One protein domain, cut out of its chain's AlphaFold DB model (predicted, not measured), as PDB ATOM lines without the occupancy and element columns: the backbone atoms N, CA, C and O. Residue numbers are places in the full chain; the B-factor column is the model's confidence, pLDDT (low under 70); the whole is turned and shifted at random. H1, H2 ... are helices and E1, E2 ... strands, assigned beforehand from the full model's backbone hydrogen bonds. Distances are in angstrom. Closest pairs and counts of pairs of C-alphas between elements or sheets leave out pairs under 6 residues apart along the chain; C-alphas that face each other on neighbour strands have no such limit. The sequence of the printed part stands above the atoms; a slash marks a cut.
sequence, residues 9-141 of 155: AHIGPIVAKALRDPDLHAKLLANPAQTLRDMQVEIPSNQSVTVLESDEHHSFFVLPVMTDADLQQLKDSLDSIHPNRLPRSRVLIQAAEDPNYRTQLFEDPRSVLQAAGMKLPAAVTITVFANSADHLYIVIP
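AT A GLANCE: This is residues 9 to 141 of the 155 residues of the protein "NHase_alpha domain-containing protein" of Alkalinema sp. CACIAM 70d (UniProt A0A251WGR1). Two short pairs of parallel strands, E1 with E4 and E2 with E3, meet in the middle of the domain, and helices cover the outward side of each pair. H1, H2 and H3 make one lobe with E1 and E4; H5, H6 and H7 pack on E2 and E3 in the other lobe, where H4 packs on H5. The printed part has 133 residues, with named elements in the order H1 H2 H3 E1 E2 H4 H5 H6 H7 E3 E4, and its class is mixed, helices and strands. It is compact, with a radius of gyration of the C-alphas of 15.4 A, and spans 37 by 36 by 27 A.

IN THESE COORDINATES: The strands are E1, residues 48 to 53, 16.5 A long; E2, residues 58 to 63, 16.7 A; E3, residues 125 to 130, 16.9 A; and E4, residues 135 to 140, 16.3 A. C-alpha 48 stands at (38.834, -55.543, 39.879) and C-alpha 140 at (32.063, -44.517, 29.147). The helices are H1, residues 9 to 18, 15.5 A; H2, residues 22 to 30; H3, residues 32 to 38; H4, residues 68 to 80, 18.5 A; H5, residues 87 to 97, 15.7 A; H6, residues 99 to 107; and H7, residues 109 to 115. C-alpha 9 is at (27.513, -42.175, 43.107).

HOW THE PARTS SIT: E1 and E4 are parallel at 21 degrees, with N 52 and O 138 2.8 A apart, within hydrogen-bond range. E2 and E3 are parallel at 24 degrees, with N 59 and O 125 2.8 A apart, also within range. With H4, H5, H6 and H7 between them, E2 and E3 form a strand-helix-strand unit, two parallel neighbour strands joined through helices. Between the two sheets, the closest C-alphas of E2 and E4 are those of Phe 60 and Val 139, 6.4 A apart. The closest C-alphas of H1 and E4, Val 15 and Ile 140, are 6.2 A apart; those of H2 and E1, Leu 29 and Val 51, 5.9 A; those of H3 and E1, Ala 33 and Val 49, 5.7 A. H6 comes to 5.8 A from E3 at the C-alphas of Phe 106 and Val 128, and H7 to 6.4 A at those of Pro 109 and Ile 126. H4 and H5, a helical hairpin, touch at the C-alphas of Leu 71 and Ile 93, 6.4 A apart, opposite ways at a tilt of 37 degrees, only just steep. Every O i to N i+4 pair is within hydrogen-bond range in H2 to H7; in H1 it is 4 of 6.

THE WHOLE: The C-alphas farthest apart, those of Asp 23 and Asn 100, are 40.7 A apart. The printed part has no cut, and no link is long. Mean pLDDT of the printed part is 90.5; residue 9 and residues 82 to 84 are under 70.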
ATOM      1  N   ALA A   9      27.829 -43.603  43.099       59.81
ATOM      2  CA  ALA A   9      27.513 -42.175  43.107       59.81
ATOM      3  C   ALA A   9      28.734 -41.281  42.806       59.81
ATOM      4  O   ALA A   9      28.593 -40.257  42.138       59.81
ATOM      5  N   HIS A  10      29.941 -41.690  43.210       70.56
ATOM      6  CA  HIS A  10      31.170 -40.928  42.949       70.56
ATOM      7  C   HIS A  10      31.747 -41.140  41.539       70.56
ATOM      8  O   HIS A  10      32.570 -40.348  41.084       70.56
ATOM      9  N   ILE A  11      31.305 -42.172  40.814       82.75
ATOM     10  CA  ILE A  11      31.846 -42.523  39.493       82.75
ATOM     11  C   ILE A  11      31.247 -41.649  38.384       82.75
ATOM     12  O   ILE A  11      31.947 -41.282  37.441       82.75
ATOM     13  N   GLY A  12      29.971 -41.266  38.499       84.62
ATOM     14  CA  GLY A  12      29.274 -40.458  37.487       84.62
ATOM     15  C   GLY A  12      30.006 -39.157  37.109       84.62
ATOM     16  O   GLY A  12      30.256 -38.931  35.923       84.62
ATOM     17  N   PRO A  13      30.413 -38.317  38.082       88.69
ATOM     18  CA  PRO A  13      31.194 -37.109  37.810       88.69
ATOM     19  C   PRO A  13      32.550 -37.380  37.143       88.69
ATOM     20  O   PRO A  13      32.997 -36.583  36.318       88.69
ATOM     21  N   ILE A  14      33.197 -38.504  37.463       90.69
ATOM     22  CA  ILE A  14      34.494 -38.891  36.891       90.69
ATOM     23  C   ILE A  14      34.341 -39.259  35.422       90.69
ATOM     24  O   ILE A  14      35.097 -38.759  34.593       90.69
ATOM     25  N   VAL A  15      33.325 -40.057  35.087       90.38
ATOM     26  CA  VAL A  15      32.988 -40.368  33.692       90.38
ATOM     27  C   VAL A  15      32.677 -39.082  32.925       90.38
ATOM     28  O   VAL A  15      33.218 -38.862  31.846       90.38
ATOM     29  N   ALA A  16      31.881 -38.176  33.503       90.25
ATOM     30  CA  ALA A  16      31.574 -36.890  32.875       90.25
ATOM     31  C   ALA A  16      32.822 -36.018  32.645       90.25
ATOM     32  O   ALA A  16      32.892 -35.297  31.647       90.25
ATOM     33  N   LYS A  17      33.807 -36.077  33.552       91.38
ATOM     34  CA  LYS A  17      35.102 -35.412  33.380       91.38
ATOM     35  C   LYS A  17      35.924 -36.078  32.275       91.38
ATOM     36  O   LYS A  17      36.437 -35.366  31.422       91.38
ATOM     37  N   ALA A  18      36.000 -37.406  32.254       91.56
ATOM     38  CA  ALA A  18      36.745 -38.170  31.255       91.56
ATOM     39  C   ALA A  18      36.249 -37.910  29.827       91.56
ATOM     40  O   ALA A  18      37.049 -37.765  28.916       91.56
ATOM     41  N   LEU A  19      34.940 -37.726  29.635       90.25
ATOM     42  CA  LEU A  19      34.373 -37.342  28.334       90.25
ATOM     43  C   LEU A  19      34.851 -35.973  27.817       90.25
ATOM     44  O   LEU A  19      34.698 -35.676  26.635       90.25
ATOM     45  N   ARG A  20      35.380 -35.112  28.691       91.62
ATOM     46  CA  ARG A  20      35.872 -33.764  28.356       91.62
ATOM     47  C   ARG A  20      37.397 -33.663  28.393       91.62
ATOM     48  O   ARG A  20      37.936 -32.632  28.006       91.62
ATOM     49  N   ASP A  21      38.067 -34.696  28.890       94.00
ATOM     50  CA  ASP A  21      39.500 -34.736  29.172       94.00
ATOM     51  C   ASP A  21      40.082 -36.027  28.564       94.00
ATOM     52  O   ASP A  21      40.005 -37.091  29.190       94.00
ATOM     53  N   PRO A  22      40.646 -35.952  27.341       91.38
ATOM     54  CA  PRO A  22      41.199 -37.112  26.645       91.38
ATOM     55  C   PRO A  22      42.322 -37.815  27.416       91.38
ATOM     56  O   PRO A  22      42.464 -39.033  27.313       91.38
ATOM     57  N   ASP A  23      43.095 -37.078  28.222       94.75
ATOM     58  CA  ASP A  23      44.175 -37.658  29.021       94.75
ATOM     59  C   ASP A  23      43.605 -38.480  30.178       94.75
ATOM     60  O   ASP A  23      44.068 -39.589  30.454       94.75
ATOM     61  N   LEU A  24      42.572 -37.964  30.851       94.19
ATOM     62  CA  LEU A  24      41.854 -38.724  31.875       94.19
ATOM     63  C   LEU A  24      41.151 -39.945  31.275       94.19
ATOM     64  O   LEU A  24      41.180 -41.018  31.875       94.19
ATOM     65  N   HIS A  25      40.552 -39.797  30.094       93.31
ATOM     66  CA  HIS A  25      39.939 -40.899  29.360       93.31
ATOM     67  C   HIS A  25      40.941 -42.031  29.092       93.31
ATOM     68  O   HIS A  25      40.711 -43.176  29.481       93.31
ATOM     69  N   ALA A  26      42.099 -41.697  28.513       94.19
ATOM     70  CA  ALA A  26      43.161 -42.658  28.232       94.19
ATOM     71  C   ALA A  26      43.684 -43.337  29.512       94.19
ATOM     72  O   ALA A  26      43.900 -44.549  29.529       94.19
ATOM     73  N   LYS A  27      43.840 -42.581  30.608       95.62
ATOM     74  CA  LYS A  27      44.256 -43.126  31.911       95.62
ATOM     75  C   LYS A  27      43.232 -44.100  32.494       95.62
ATOM     76  O   LYS A  27      43.622 -45.165  32.969       95.62
ATOM     77  N   LEU A  28      41.939 -43.777  32.413       94.44
ATOM     78  CA  LEU A  28      40.869 -44.668  32.870       94.44
ATOM     79  C   LEU A  28      40.844 -45.978  32.082       94.44
ATOM     80  O   LEU A  28      40.677 -47.029  32.688       94.44
ATOM     81  N   LEU A  29      41.050 -45.940  30.765       93.94
ATOM     82  CA  LEU A  29      41.117 -47.158  29.954       93.94
ATOM     83  C   LEU A  29      42.363 -48.000  30.260       93.94
ATOM     84  O   LEU A  29      42.275 -49.222  30.336       93.94
ATOM     85  N   ALA A  30      43.518 -47.360  30.460       95.25
ATOM     86  CA  ALA A  30      44.782 -48.063  30.668       95.25
ATOM     87  C   ALA A  30      44.943 -48.627  32.089       95.25
ATOM     88  O   ALA A  30      45.460 -49.730  32.267       95.25
ATOM     89  N   ASN A  31      44.547 -47.867  33.115       95.38
ATOM     90  CA  ASN A  31      44.695 -48.266  34.512       95.38
ATOM     91  C   ASN A  31      43.570 -47.669  35.379       95.38
ATOM     92  O   ASN A  31      43.784 -46.690  36.107       95.38
ATOM     93  N   PRO A  32      42.353 -48.237  35.312       95.12
ATOM     94  CA  PRO A  32      41.180 -47.632  35.930       95.12
ATOM     95  C   PRO A  32      41.265 -47.579  37.447       95.12
ATOM     96  O   PRO A  32      41.000 -46.538  38.038       95.12
ATOM     97  N   ALA A  33      41.676 -48.675  38.090       93.44
ATOM     98  CA  ALA A  33      41.765 -48.730  39.544       93.44
ATOM     99  C   ALA A  33      42.766 -47.701  40.089       93.44
ATOM    100  O   ALA A  33      42.469 -47.033  41.077       93.44
ATOM    101  N   GLN A  34      43.928 -47.536  39.443       94.00
ATOM    102  CA  GLN A  34      44.892 -46.514  39.852       94.00
ATOM    103  C   GLN A  34      44.356 -45.105  39.601       94.00
ATOM    104  O   GLN A  34      44.398 -44.273  40.498       94.00
ATOM    105  N   THR A  35      43.782 -44.860  38.423       95.12
ATOM    106  CA  THR A  35      43.239 -43.542  38.064       95.12
ATOM    107  C   THR A  35      42.137 -43.099  39.029       95.12
ATOM    108  O   THR A  35      42.102 -41.944  39.442       95.12
ATOM    109  N   LEU A  36      41.262 -44.018  39.443       93.00
ATOM    110  CA  LEU A  36      40.230 -43.749  40.447       93.00
ATOM    111  C   LEU A  36      40.833 -43.429  41.822       93.00
ATOM    112  O   LEU A  36      40.400 -42.469  42.459       93.00
ATOM    113  N   ARG A  37      41.866 -44.163  42.255       91.56
ATOM    114  CA  ARG A  37      42.578 -43.881  43.516       91.56
ATOM    115  C   ARG A  37      43.274 -42.523  43.500       91.56
ATOM    116  O   ARG A  37      43.192 -41.798  44.487       91.56
ATOM    117  N   ASP A  38      43.888 -42.143  42.379       92.56
ATOM    118  CA  ASP A  38      44.498 -40.818  42.197       92.56
ATOM    119  C   ASP A  38      43.447 -39.695  42.292       92.56
ATOM    120  O   ASP A  38      43.746 -38.576  42.708       92.56
ATOM    121  N   MET A  39      42.192 -40.010  41.955       90.31
ATOM    122  CA  MET A  39      41.024 -39.140  42.114       90.31
ATOM    123  C   MET A  39      40.323 -39.287  43.474       90.31
ATOM    124  O   MET A  39      39.199 -38.816  43.630       90.31
ATOM    125  N   GLN A  40      40.979 -39.915  44.456       89.62
ATOM    126  CA  GLN A  40      40.473 -40.125  45.817       89.62
ATOM    127  C   GLN A  40      39.193 -40.975  45.895       89.62
ATOM    128  O   GLN A  40      38.460 -40.912  46.881       89.62
ATOM    129  N   VAL A  41      38.923 -41.803  44.880       88.62
ATOM    130  CA  VAL A  41      37.897 -42.844  44.965       88.62
ATOM    131  C   VAL A  41      38.502 -44.080  45.608       88.62
ATOM    132  O   VAL A  41      39.482 -44.649  45.120       88.62
ATOM    133  N   GLU A  42      37.897 -44.521  46.703       86.31
ATOM    134  CA  GLU A  42      38.293 -45.749  47.376       86.31
ATOM    135  C   GLU A  42      37.906 -46.963  46.529       86.31
ATOM    136  O   GLU A  42      36.728 -47.204  46.273       86.31
ATOM    137  N   ILE A  43      38.908 -47.736  46.103       86.12
ATOM    138  CA  ILE A  43      38.730 -49.017  45.413       86.12
ATOM    139  C   ILE A  43      39.377 -50.108  46.272       86.12
ATOM    140  O   ILE A  43      40.613 -50.088  46.412       86.12
ATOM    141  N   PRO A  44      38.592 -51.059  46.819       87.00
ATOM    142  CA  PRO A  44      39.117 -52.182  47.585       87.00
ATOM    143  C   PRO A  44      40.228 -52.911  46.825       87.00
ATOM    144  O   PRO A  44      40.171 -53.067  45.606       87.00
ATOM    145  N   SER A  45      41.266 -53.362  47.529       84.25
ATOM    146  CA  SER A  45      42.420 -54.023  46.903       84.25
ATOM    147  C   SER A  45      42.069 -55.353  46.229       84.25
ATOM    148  O   SER A  45      42.766 -55.765  45.307       84.25
ATOM    149  N   ASN A  46      40.988 -56.001  46.662       87.75
ATOM    150  CA  ASN A  46      40.450 -57.231  46.084       87.75
ATOM    151  C   ASN A  46      39.408 -56.990  44.978       87.75
ATOM    152  O   ASN A  46      38.876 -57.958  44.445       87.75
ATOM    153  N   GLN A  47      39.094 -55.734  44.645       91.06
ATOM    154  CA  GLN A  47      38.101 -55.403  43.630       91.06
ATOM    155  C   GLN A  47      38.778 -55.062  42.299       91.06
ATOM    156  O   GLN A  47      39.581 -54.131  42.201       91.06
ATOM    157  N   SER A  48      38.427 -55.814  41.257       93.88
ATOM    158  CA  SER A  48      38.834 -55.543  39.879       93.88
ATOM    159  C   SER A  48      37.988 -54.421  39.286       93.88
ATOM    160  O   SER A  48      36.795 -54.328  39.566       93.88
ATOM    161  N   VAL A  49      38.588 -53.579  38.443       95.50
ATOM    162  CA  VAL A  49      37.874 -52.494  37.757       95.50
ATOM    163  C   VAL A  49      38.042 -52.645  36.253       95.50
ATOM    164  O   VAL A  49      39.164 -52.756  35.763       95.50
ATOM    165  N   THR A  50      36.931 -52.611  35.520       96.75
ATOM    166  CA  THR A  50      36.912 -52.645  34.055       96.75
ATOM    167  C   THR A  50      36.152 -51.446  33.526       96.75
ATOM    168  O   THR A  50      35.029 -51.169  33.947       96.75
ATOM    169  N   VAL A  51      36.763 -50.752  32.571       96.19
ATOM    170  CA  VAL A  51      36.117 -49.666  31.840       96.19
ATOM    171  C   VAL A  51      35.638 -50.210  30.503       96.19
ATOM    172  O   VAL A  51      36.395 -50.851  29.783       96.19
ATOM    173  N   LEU A  52      34.362 -49.982  30.214       95.12
ATOM    174  CA  LEU A  52      33.680 -50.386  28.994       95.12
ATOM    175  C   LEU A  52      33.368 -49.124  28.192       95.12
ATOM    176  O   LEU A  52      32.554 -48.301  28.616       95.12
ATOM    177  N   GLU A  53      34.023 -48.957  27.051       93.19
ATOM    178  CA  GLU A  53      33.766 -47.841  26.143       93.19
ATOM    179  C   GLU A  53      32.663 -48.223  25.160       93.19
ATOM    180  O   GLU A  53      32.769 -49.229  24.464       93.19
ATOM    181  N   SER A  54      31.578 -47.449  25.138       92.06
ATOM    182  CA  SER A  54      30.509 -47.632  24.153       92.06
ATOM    183  C   SER A  54      30.877 -46.954  22.837       92.06
ATOM    184  O   SER A  54      31.401 -45.842  22.845       92.06
ATOM    185  N   ASP A  55      30.499 -47.572  21.723       90.25
ATOM    186  CA  ASP A  55      30.666 -47.036  20.373       90.25
ATOM    187  C   ASP A  55      29.318 -46.979  19.621       90.25
ATOM    188  O   ASP A  55      28.239 -47.097  20.212       90.25
ATOM    189  N   GLU A  56      29.357 -46.737  18.309       87.62
ATOM    190  CA  GLU A  56      28.161 -46.659  17.458       87.62
ATOM    191  C   GLU A  56      27.420 -48.002  17.286       87.62
ATOM    192  O   GLU A  56      26.242 -48.027  16.913       87.62
ATOM    193  N   HIS A  57      28.084 -49.114  17.598       90.75
ATOM    194  CA  HIS A  57      27.608 -50.482  17.427       90.75
ATOM    195  C   HIS A  57      27.411 -51.234  18.746       90.75
ATOM    196  O   HIS A  57      26.634 -52.183  18.765       90.75
ATOM    197  N   HIS A  58      28.051 -50.831  19.841       92.62
ATOM    198  CA  HIS A  58      27.995 -51.509  21.133       92.62
ATOM    199  C   HIS A  58      27.778 -50.516  22.270       92.62
ATOM    200  O   HIS A  58      28.546 -49.581  22.477       92.62
ATOM    201  N   SER A  59      26.733 -50.758  23.057       93.00
ATOM    202  CA  SER A  59      26.420 -49.993  24.256       93.00
ATOM    203  C   SER A  59      26.351 -50.904  25.472       93.00
ATOM    204  O   SER A  59      25.884 -52.043  25.400       93.00
ATOM    205  N   PHE A  60      26.793 -50.388  26.612       95.19
ATOM    206  CA  PHE A  60      26.851 -51.143  27.855       95.19
ATOM    207  C   PHE A  60      25.870 -50.593  28.888       95.19
ATOM    208  O   PHE A  60      25.777 -49.385  29.122       95.19
ATOM    209  N   PHE A  61      25.157 -51.495  29.559       94.88
ATOM    210  CA  PHE A  61      24.312 -51.162  30.699       94.88
ATOM    211  C   PHE A  61      24.850 -51.860  31.944       94.88
ATOM    212  O   PHE A  61      25.020 -53.074  31.956       94.88
ATOM    213  N   VAL A  62      25.130 -51.097  32.999       94.75
ATOM    214  CA  VAL A  62      25.674 -51.643  34.246       94.75
ATOM    215  C   VAL A  62      24.643 -51.537  35.355       94.75
ATOM    216  O   VAL A  62      24.146 -50.445  35.644       94.75
ATOM    217  N   LEU A  63      24.360 -52.676  35.983       94.06
ATOM    218  CA  LEU A  63      23.603 -52.773  37.224       94.06
ATOM    219  C   LEU A  63      24.547 -52.534  38.411       94.06
ATOM    220  O   LEU A  63      25.494 -53.306  38.590       94.06
ATOM    221  N   PRO A  64      24.329 -51.487  39.222       91.19
ATOM    222  CA  PRO A  64      25.122 -51.265  40.420       91.19
ATOM    223  C   PRO A  64      24.757 -52.279  41.511       91.19
ATOM    224  O   PRO A  64      23.671 -52.863  41.508       91.19
ATOM    225  N   VAL A  65      25.655 -52.445  42.481       87.00
ATOM    226  CA  VAL A  65      25.282 -52.996  43.789       87.00
ATOM    227  C   VAL A  65      24.516 -51.899  44.522       87.00
ATOM    228  O   VAL A  65      25.035 -50.791  44.653       87.00
ATOM    229  N   MET A  66      23.288 -52.186  44.946       84.50
ATOM    230  CA  MET A  66      22.426 -51.228  45.641       84.50
ATOM    231  C   MET A  66      22.148 -51.722  47.054       84.50
ATOM    232  O   MET A  66      21.840 -52.895  47.254       84.50
ATOM    233  N   THR A  67      22.260 -50.824  48.025       87.94
ATOM    234  CA  THR A  67      21.727 -51.037  49.372       87.94
ATOM    235  C   THR A  67      20.240 -50.680  49.416       87.94
ATOM    236  O   THR A  67      19.734 -49.985  48.531       87.94
ATOM    237  N   ASP A  68      19.536 -51.089  50.474       89.00
ATOM    238  CA  ASP A  68      18.137 -50.687  50.687       89.00
ATOM    239  C   ASP A  68      17.981 -49.157  50.732       89.00
ATOM    240  O   ASP A  68      17.008 -48.608  50.216       89.00
ATOM    241  N   ALA A  69      18.975 -48.456  51.289       88.38
ATOM    242  CA  ALA A  69      19.006 -46.997  51.321       88.38
ATOM    243  C   ALA A  69      19.146 -46.388  49.912       88.38
ATOM    244  O   ALA A  69      18.443 -45.430  49.590       88.38
ATOM    245  N   ASP A  70      19.998 -46.964  49.053       87.44
ATOM    246  CA  ASP A  70      20.143 -46.517  47.659       87.44
ATOM    247  C   ASP A  70      18.841 -46.713  46.874       87.44
ATOM    248  O   ASP A  70      18.436 -45.841  46.100       87.44
ATOM    249  N   LEU A  71      18.174 -47.855  47.080       89.56
ATOM    250  CA  LEU A  71      16.889 -48.152  46.451       89.56
ATOM    251  C   LEU A  71      15.808 -47.176  46.901       89.56
ATOM    252  O   LEU A  71      15.069 -46.670  46.057       89.56
ATOM    253  N   GLN A  72      15.733 -46.878  48.200       89.94
ATOM    254  CA  GLN A  72      14.758 -45.926  48.719       89.94
ATOM    255  C   GLN A  72      14.990 -44.522  48.151       89.94
ATOM    256  O   GLN A  72      14.063 -43.921  47.618       89.94
ATOM    257  N   GLN A  73      16.236 -44.043  48.139       86.56
ATOM    258  CA  GLN A  73      16.571 -42.742  47.555       86.56
ATOM    259  C   GLN A  73      16.194 -42.656  46.064       86.56
ATOM    260  O   GLN A  73      15.728 -41.617  45.579       86.56
ATOM    261  N   LEU A  74      16.394 -43.744  45.313       86.81
ATOM    262  CA  LEU A  74      16.050 -43.785  43.895       86.81
ATOM    263  C   LEU A  74      14.530 -43.781  43.669       86.81
ATOM    264  O   LEU A  74      14.065 -43.152  42.716       86.81
ATOM    265  N   LYS A  75      13.762 -44.430  44.552       89.25
ATOM    266  CA  LYS A  75      12.291 -44.390  44.556       89.25
ATOM    267  C   LYS A  75      11.768 -42.998  44.893       89.25
ATOM    268  O   LYS A  75      10.986 -42.456  44.122       89.25
ATOM    269  N   ASP A  76      12.291 -42.365  45.939       88.50
ATOM    270  CA  ASP A  76      11.897 -41.004  46.331       88.50
ATOM    271  C   ASP A  76      12.149 -39.995  45.190       88.50
ATOM    272  O   ASP A  76      11.351 -39.088  44.924       88.50
ATOM    273  N   SER A  77      13.248 -40.187  44.449       83.44
ATOM    274  CA  SER A  77      13.573 -39.394  43.255       83.44
ATOM    275  C   SER A  77      12.577 -39.612  42.106       83.44
ATOM    276  O   SER A  77      12.288 -38.673  41.362       83.44
ATOM    277  N   LEU A  78      12.050 -40.833  41.948       82.31
ATOM    278  CA  LEU A  78      11.006 -41.160  40.971       82.31
ATOM    279  C   LEU A  78       9.626 -40.645  41.376       82.31
ATOM    280  O   LEU A  78       8.838 -40.315  40.500       82.31
ATOM    281  N   ASP A  79       9.320 -40.557  42.664       80.38
ATOM    282  CA  ASP A  79       8.052 -39.980  43.117       80.38
ATOM    283  C   ASP A  79       8.052 -38.452  42.943       80.38
ATOM    284  O   ASP A  79       7.029 -37.841  42.631       80.38
ATOM    285  N   SER A  80       9.231 -37.834  43.060       77.25
ATOM    286  CA  SER A  80       9.428 -36.386  42.915       77.25
ATOM    287  C   SER A  80       9.441 -35.896  41.457       77.25
ATOM    288  O   SER A  80       9.279 -34.703  41.191       77.25
ATOM    289  N   ILE A  81       9.653 -36.787  40.485       71.06
ATOM    290  CA  ILE A  81       9.782 -36.470  39.056       71.06
ATOM    291  C   ILE A  81       8.878 -37.426  38.282       71.06
ATOM    292  O   ILE A  81       9.018 -38.620  38.458       71.06
ATOM    293  N   HIS A  82       8.023 -36.955  37.358       63.94
ATOM    294  CA  HIS A  82       7.161 -37.851  36.558       63.94
ATOM    295  C   HIS A  82       7.884 -39.152  36.132       63.94
ATOM    296  O   HIS A  82       8.913 -39.058  35.455       63.94
ATOM    297  N   PRO A  83       7.346 -40.348  36.444       60.34
ATOM    298  CA  PRO A  83       8.092 -41.613  36.402       60.34
ATOM    299  C   PRO A  83       8.637 -41.983  35.011       60.34
ATOM    300  O   PRO A  83       9.631 -42.696  34.890       60.34
ATOM    301  N   ASN A  84       8.050 -41.442  33.940       65.75
ATOM    302  CA  ASN A  84       8.540 -41.621  32.568       65.75
ATOM    303  C   ASN A  84       9.765 -40.758  32.212       65.75
ATOM    304  O   ASN A  84      10.324 -40.918  31.131       65.75
ATOM    305  N   ARG A  85      10.196 -39.837  33.082       73.06
ATOM    306  CA  ARG A  85      11.369 -38.978  32.840       73.06
ATOM    307  C   ARG A  85      12.690 -39.625  33.252       73.06
ATOM    308  O   ARG A  85      13.735 -39.137  32.839       73.06
ATOM    309  N   LEU A  86      12.653 -40.719  34.015       83.31
ATOM    310  CA  LEU A  86      13.842 -41.429  34.498       83.31
ATOM    311  C   LEU A  86      13.762 -42.936  34.184       83.31
ATOM    312  O   LEU A  86      13.777 -43.770  35.093       83.31
ATOM    313  N   PRO A  87      13.681 -43.322  32.895       89.75
ATOM    314  CA  PRO A  87      13.489 -44.719  32.508       89.75
ATOM    315  C   PRO A  87      14.636 -45.622  32.987       89.75
ATOM    316  O   PRO A  87      14.395 -46.754  33.392       89.75
ATOM    317  N   ARG A  88      15.873 -45.107  33.056       90.31
ATOM    318  CA  ARG A  88      17.017 -45.841  33.621       90.31
ATOM    319  C   ARG A  88      16.803 -46.200  35.093       90.31
ATOM    320  O   ARG A  88      17.003 -47.353  35.456       90.31
ATOM    321  N   SER A  89      16.383 -45.247  35.925       90.12
ATOM    322  CA  SER A  89      16.170 -45.469  37.361       90.12
ATOM    323  C   SER A  89      15.122 -46.548  37.623       90.12
ATOM    324  O   SER A  89      15.317 -47.393  38.490       90.12
ATOM    325  N   ARG A  90      14.056 -46.581  36.811       90.75
ATOM    326  CA  ARG A  90      13.042 -47.643  36.871       90.75
ATOM    327  C   ARG A  90      13.639 -49.021  36.609       90.75
ATOM    328  O   ARG A  90      13.363 -49.937  37.371       90.75
ATOM    329  N   VAL A  91      14.479 -49.162  35.579       95.06
ATOM    330  CA  VAL A  91      15.160 -50.438  35.295       95.06
ATOM    331  C   VAL A  91      16.036 -50.874  36.462       95.06
ATOM    332  O   VAL A  91      16.020 -52.049  36.804       95.06
ATOM    333  N   LEU A  92      16.771 -49.946  37.086       93.88
ATOM    334  CA  LEU A  92      17.628 -50.269  38.230       93.88
ATOM    335  C   LEU A  92      16.818 -50.780  39.427       93.88
ATOM    336  O   LEU A  92      17.179 -51.803  39.996       93.88
ATOM    337  N   ILE A  93      15.711 -50.110  39.763       93.00
ATOM    338  CA  ILE A  93      14.825 -50.528  40.860       93.00
ATOM    339  C   ILE A  93      14.216 -51.898  40.561       93.00
ATOM    340  O   ILE A  93      14.348 -52.814  41.365       93.00
ATOM    341  N   GLN A  94      13.621 -52.073  39.377       95.06
ATOM    342  CA  GLN A  94      12.985 -53.338  38.998       95.06
ATOM    343  C   GLN A  94      13.989 -54.497  38.975       95.06
ATOM    344  O   GLN A  94      13.706 -55.562  39.505       95.06
ATOM    345  N   ALA A  95      15.196 -54.289  38.439       96.25
ATOM    346  CA  ALA A  95      16.238 -55.318  38.411       96.25
ATOM    347  C   ALA A  95      16.858 -55.622  39.787       96.25
ATOM    348  O   ALA A  95      17.558 -56.630  39.923       96.25
ATOM    349  N   ALA A  96      16.663 -54.752  40.780       93.69
ATOM    350  CA  ALA A  96      17.063 -55.005  42.159       93.69
ATOM    351  C   ALA A  96      15.979 -55.759  42.946       93.69
ATOM    352  O   ALA A  96      16.313 -56.581  43.794       93.69
ATOM    353  N   GLU A  97      14.701 -55.502  42.656       94.50
ATOM    354  CA  GLU A  97      13.562 -56.073  43.387       94.50
ATOM    355  C   GLU A  97      13.029 -57.379  42.784       94.50
ATOM    356  O   GLU A  97      12.551 -58.241  43.520       94.50
ATOM    357  N   ASP A  98      13.111 -57.539  41.462       96.94
ATOM    358  CA  ASP A  98      12.579 -58.692  40.736       96.94
ATOM    359  C   ASP A  98      13.707 -59.473  40.028       96.94
ATOM    360  O   ASP A  98      14.231 -59.045  38.990       96.94
ATOM    361  N   PRO A  99      14.076 -60.661  40.547       95.44
ATOM    362  CA  PRO A  99      15.056 -61.534  39.910       95.44
ATOM    363  C   PRO A  99      14.667 -61.982  38.496       95.44
ATOM    364  O   PRO A  99      15.554 -62.185  37.670       95.44
ATOM    365  N   ASN A 100      13.374 -62.124  38.181       97.69
ATOM    366  CA  ASN A 100      12.930 -62.503  36.837       97.69
ATOM    367  C   ASN A 100      13.135 -61.350  35.859       97.69
ATOM    368  O   ASN A 100      13.661 -61.563  34.768       97.69
ATOM    369  N   TYR A 101      12.788 -60.126  36.269       97.88
ATOM    370  CA  TYR A 101      13.094 -58.920  35.501       97.88
ATOM    371  C   TYR A 101      14.601 -58.794  35.258       97.88
ATOM    372  O   TYR A 101      15.041 -58.506  34.145       97.88
ATOM    373  N   ARG A 102      15.413 -59.055  36.290       97.12
ATOM    374  CA  ARG A 102      16.873 -59.060  36.178       97.12
ATOM    375  C   ARG A 102      17.366 -60.101  35.171       97.12
ATOM    376  O   ARG A 102      18.196 -59.760  34.338       97.12
ATOM    377  N   THR A 103      16.865 -61.335  35.224       97.94
ATOM    378  CA  THR A 103      17.221 -62.394  34.263       97.94
ATOM    379  C   THR A 103      16.856 -61.989  32.837       97.94
ATOM    380  O   THR A 103      17.716 -62.022  31.963       97.94
ATOM    381  N   GLN A 104      15.635 -61.493  32.615       97.75
ATOM    382  CA  GLN A 104      15.208 -61.000  31.300       97.75
ATOM    383  C   GLN A 104      16.086 -59.853  30.799       97.75
ATOM    384  O   GLN A 104      16.395 -59.789  29.615       97.75
ATOM    385  N   LEU A 105      16.525 -58.959  31.689       98.12
ATOM    386  CA  LEU A 105      17.429 -57.874  31.329       98.12
ATOM    387  C   LEU A 105      18.788 -58.391  30.826       98.12
ATOM    388  O   LEU A 105      19.384 -57.748  29.969       98.12
ATOM    389  N   PHE A 106      19.279 -59.533  31.315       97.88
ATOM    390  CA  PHE A 106      20.492 -60.161  30.782       97.88
ATOM    391  C   PHE A 106      20.254 -60.909  29.463       97.88
ATOM    392  O   PHE A 106      21.145 -60.920  28.616       97.88
ATOM    393  N   GLU A 107      19.084 -61.526  29.285       97.75
ATOM    394  CA  GLU A 107      18.756 -62.333  28.101       97.75
ATOM    395  C   GLU A 107      18.339 -61.487  26.889       97.75
ATOM    396  O   GLU A 107      18.831 -61.701  25.782       97.75
ATOM    397  N   ASP A 108      17.455 -60.509  27.095       97.12
ATOM    398  CA  ASP A 108      16.962 -59.593  26.066       97.12
ATOM    399  C   ASP A 108      16.974 -58.142  26.574       97.12
ATOM    400  O   ASP A 108      15.929 -57.523  26.835       97.12
ATOM    401  N   PRO A 109      18.174 -57.550  26.715       97.25
ATOM    402  CA  PRO A 109      18.296 -56.196  27.224       97.25
ATOM    403  C   PRO A 109      17.565 -55.181  26.360       97.25
ATOM    404  O   PRO A 109      16.982 -54.240  26.887       97.25
ATOM    405  N   ARG A 110      17.567 -55.342  25.032       95.50
ATOM    406  CA  ARG A 110      16.945 -54.358  24.142       95.50
ATOM    407  C   ARG A 110      15.460 -54.230  24.444       95.50
ATOM    408  O   ARG A 110      15.003 -53.108  24.668       95.50
ATOM    409  N   SER A 111      14.733 -55.343  24.468       95.69
ATOM    410  CA  SER A 111      13.290 -55.316  24.702       95.69
ATOM    411  C   SER A 111      12.960 -54.771  26.089       95.69
ATOM    412  O   SER A 111      12.101 -53.897  26.209       95.69
ATOM    413  N   VAL A 112      13.690 -55.198  27.127       97.50
ATOM    414  CA  VAL A 112      13.474 -54.728  28.508       97.50
ATOM    415  C   VAL A 112      13.726 -53.223  28.637       97.50
ATOM    416  O   VAL A 112      12.901 -52.482  29.176       97.50
ATOM    417  N   LEU A 113      14.848 -52.735  28.102       95.81
ATOM    418  CA  LEU A 113      15.218 -51.322  28.169       95.81
ATOM    419  C   LEU A 113      14.237 -50.442  27.364       95.81
ATOM    420  O   LEU A 113      13.859 -49.362  27.829       95.81
ATOM    421  N   GLN A 114      13.780 -50.899  26.191       94.38
ATOM    422  CA  GLN A 114      12.776 -50.195  25.383       94.38
ATOM    423  C   GLN A 114      11.398 -50.171  26.055       94.38
ATOM    424  O   GLN A 114      10.759 -49.116  26.073       94.38
ATOM    425  N   ALA A 115      10.959 -51.278  26.662       94.00
ATOM    426  CA  ALA A 115       9.705 -51.347  27.413       94.00
ATOM    427  C   ALA A 115       9.703 -50.396  28.624       94.00
ATOM    428  O   ALA A 115       8.675 -49.807  28.964       94.00
ATOM    429  N   ALA A 116      10.871 -50.169  29.231       91.75
ATOM    430  CA  ALA A 116      11.054 -49.161  30.273       91.75
ATOM    431  C   ALA A 116      11.039 -47.708  29.747       91.75
ATOM    432  O   ALA A 116      11.037 -46.770  30.545       91.75
ATOM    433  N   GLY A 117      11.009 -47.507  28.426       91.44
ATOM    434  CA  GLY A 117      10.952 -46.200  27.770       91.44
ATOM    435  C   GLY A 117      12.311 -45.629  27.358       91.44
ATOM    436  O   GLY A 117      12.389 -44.445  27.024       91.44
ATOM    437  N   MET A 118      13.395 -46.419  27.377       91.31
ATOM    438  CA  MET A 118      14.691 -45.951  26.877       91.31
ATOM    439  C   MET A 118      14.734 -45.943  25.353       91.31
ATOM    440  O   MET A 118      14.417 -46.927  24.684       91.31
ATOM    441  N   LYS A 119      15.181 -44.814  24.798       88.75
ATOM    442  CA  LYS A 119      15.441 -44.669  23.366       88.75
ATOM    443  C   LYS A 119      16.823 -45.230  23.062       88.75
ATOM    444  O   LYS A 119      17.821 -44.681  23.518       88.75
ATOM    445  N   LEU A 120      16.856 -46.314  22.298       87.25
ATOM    446  CA  LEU A 120      18.076 -47.024  21.924       87.25
ATOM    447  C   LEU A 120      18.245 -46.956  20.398       87.25
ATOM    448  O   LEU A 120      17.266 -47.203  19.688       87.25
ATOM    449  N   PRO A 121      19.440 -46.623  19.875       85.25
ATOM    450  CA  PRO A 121      19.707 -46.665  18.438       85.25
ATOM    451  C   PRO A 121      19.424 -48.052  17.854       85.25
ATOM    452  O   PRO A 121      19.820 -49.059  18.433       85.25
ATOM    453  N   ALA A 122      18.765 -48.128  16.694       80.44
ATOM    454  CA  ALA A 122      18.289 -49.400  16.139       80.44
ATOM    455  C   ALA A 122      19.412 -50.418  15.864       80.44
ATOM    456  O   ALA A 122      19.189 -51.610  16.056       80.44
ATOM    457  N   ALA A 123      20.608 -49.952  15.494       86.00
ATOM    458  CA  ALA A 123      21.745 -50.792  15.113       86.00
ATOM    459  C   ALA A 123      22.707 -51.147  16.266       86.00
ATOM    460  O   ALA A 123      23.680 -51.853  16.027       86.00
ATOM    461  N   VAL A 124      22.465 -50.672  17.497       91.25
ATOM    462  CA  VAL A 124      23.405 -50.897  18.610       91.25
ATOM    463  C   VAL A 124      23.137 -52.234  19.305       91.25
ATOM    464  O   VAL A 124      22.000 -52.511  19.689       91.25
ATOM    465  N   THR A 125      24.156 -53.056  19.509       94.38
ATOM    466  CA  THR A 125      24.146 -54.208  20.415       94.38
ATOM    467  C   THR A 125      24.215 -53.710  21.853       94.38
ATOM    468  O   THR A 125      24.948 -52.768  22.148       94.38
ATOM    469  N   ILE A 126      23.448 -54.318  22.760       95.62
ATOM    470  CA  ILE A 126      23.447 -53.928  24.172       95.62
ATOM    471  C   ILE A 126      23.924 -55.096  25.015       95.62
ATOM    472  O   ILE A 126      23.325 -56.167  24.960       95.62
ATOM    473  N   THR A 127      24.949 -54.860  25.827       97.19
ATOM    474  CA  THR A 127      25.468 -55.850  26.773       97.19
ATOM    475  C   THR A 127      25.264 -55.359  28.196       97.19
ATOM    476  O   THR A 127      25.600 -54.219  28.533       97.19
ATOM    477  N   VAL A 128      24.716 -56.228  29.042       97.69
ATOM    478  CA  VAL A 128      24.482 -55.926  30.455       97.69
ATOM    479  C   VAL A 128      25.584 -56.536  31.303       97.69
ATOM    480  O   VAL A 128      25.898 -57.715  31.176       97.69
ATOM    481  N   PHE A 129      26.133 -55.731  32.203       97.12
ATOM    482  CA  PHE A 129      27.039 -56.171  33.256       97.12
ATOM    483  C   PHE A 129      26.441 -55.835  34.619       97.12
ATOM    484  O   PHE A 129      25.635 -54.914  34.757       97.12
ATOM    485  N   ALA A 130      26.850 -56.568  35.647       94.75
ATOM    486  CA  ALA A 130      26.524 -56.236  37.022       94.75
ATOM    487  C   ALA A 130      27.796 -56.042  37.828       94.75
ATOM    488  O   ALA A 130      28.716 -56.857  37.760       94.75
ATOM    489  N   ASN A 131      27.804 -54.981  38.621       93.75
ATOM    490  CA  ASN A 131      28.820 -54.788  39.634       93.75
ATOM    491  C   ASN A 131      28.609 -55.791  40.766       93.75
ATOM    492  O   ASN A 131      27.484 -56.194  41.072       93.75
ATOM    493  N   SER A 132      29.709 -56.164  41.402       91.88
ATOM    494  CA  SER A 132      29.749 -57.030  42.572       91.88
ATOM    495  C   SER A 132      30.779 -56.498  43.572       91.88
ATOM    496  O   SER A 132      31.419 -55.472  43.342       91.88
ATOM    497  N   ALA A 133      30.953 -57.193  44.699       88.25
ATOM    498  CA  ALA A 133      32.029 -56.879  45.637       88.25
ATOM    499  C   ALA A 133      33.421 -57.032  44.994       88.25
ATOM    500  O   ALA A 133      34.336 -56.286  45.339       88.25
ATOM    501  N   ASP A 134      33.556 -57.934  44.022       91.94
ATOM    502  CA  ASP A 134      34.838 -58.306  43.423       91.94
ATOM    503  C   ASP A 134      35.093 -57.617  42.076       91.94
ATOM    504  O   ASP A 134      36.241 -57.540  41.639       91.94
ATOM    505  N   HIS A 135      34.052 -57.091  41.416       94.12
ATOM    506  CA  HIS A 135      34.176 -56.466  40.097       94.12
ATOM    507  C   HIS A 135      33.337 -55.194  39.965       94.12
ATOM    508  O   HIS A 135      32.116 -55.208  40.130       94.12
ATOM    509  N   LEU A 136      33.996 -54.101  39.593       93.38
ATOM    510  CA  LEU A 136      33.393 -52.820  39.252       93.38
ATOM    511  C   LEU A 136      33.505 -52.567  37.742       93.38
ATOM    512  O   LEU A 136      34.600 -52.388  37.210       93.38
ATOM    513  N   TYR A 137      32.371 -52.512  37.054       95.62
ATOM    514  CA  TYR A 137      32.268 -52.074  35.667       95.62
ATOM    515  C   TYR A 137      31.888 -50.594  35.609       95.62
ATOM    516  O   TYR A 137      30.958 -50.139  36.282       95.62
ATOM    517  N   ILE A 138      32.598 -49.837  34.777       94.00
ATOM    518  CA  ILE A 138      32.352 -48.416  34.523       94.00
ATOM    519  C   ILE A 138      32.122 -48.247  33.029       94.00
ATOM    520  O   ILE A 138      32.953 -48.665  32.233       94.00
ATOM    521  N   VAL A 139      31.008 -47.630  32.644       93.44
ATOM    522  CA  VAL A 139      30.706 -47.375  31.232       93.44
ATOM    523  C   VAL A 139      31.082 -45.948  30.879       93.44
ATOM    524  O   VAL A 139      30.600 -45.012  31.518       93.44
ATOM    525  N   ILE A 140      31.884 -45.793  29.831       92.25
ATOM    526  CA  ILE A 140      32.063 -44.517  29.147       92.25
ATOM    527  C   ILE A 140      31.109 -44.521  27.947       92.25
ATOM    528  O   ILE A 140      31.243 -45.371  27.065       92.25
ATOM    529  N   PRO A 141      30.081 -43.655  27.933       87.62
ATOM    530  CA  PRO A 141      29.140 -43.608  26.824       87.62
ATOM    531  C   PRO A 141      29.778 -42.935  25.609       87.62
ATOM    532  O   PRO A 141      30.619 -42.048  25.760       87.62
TER     533      PRO A 141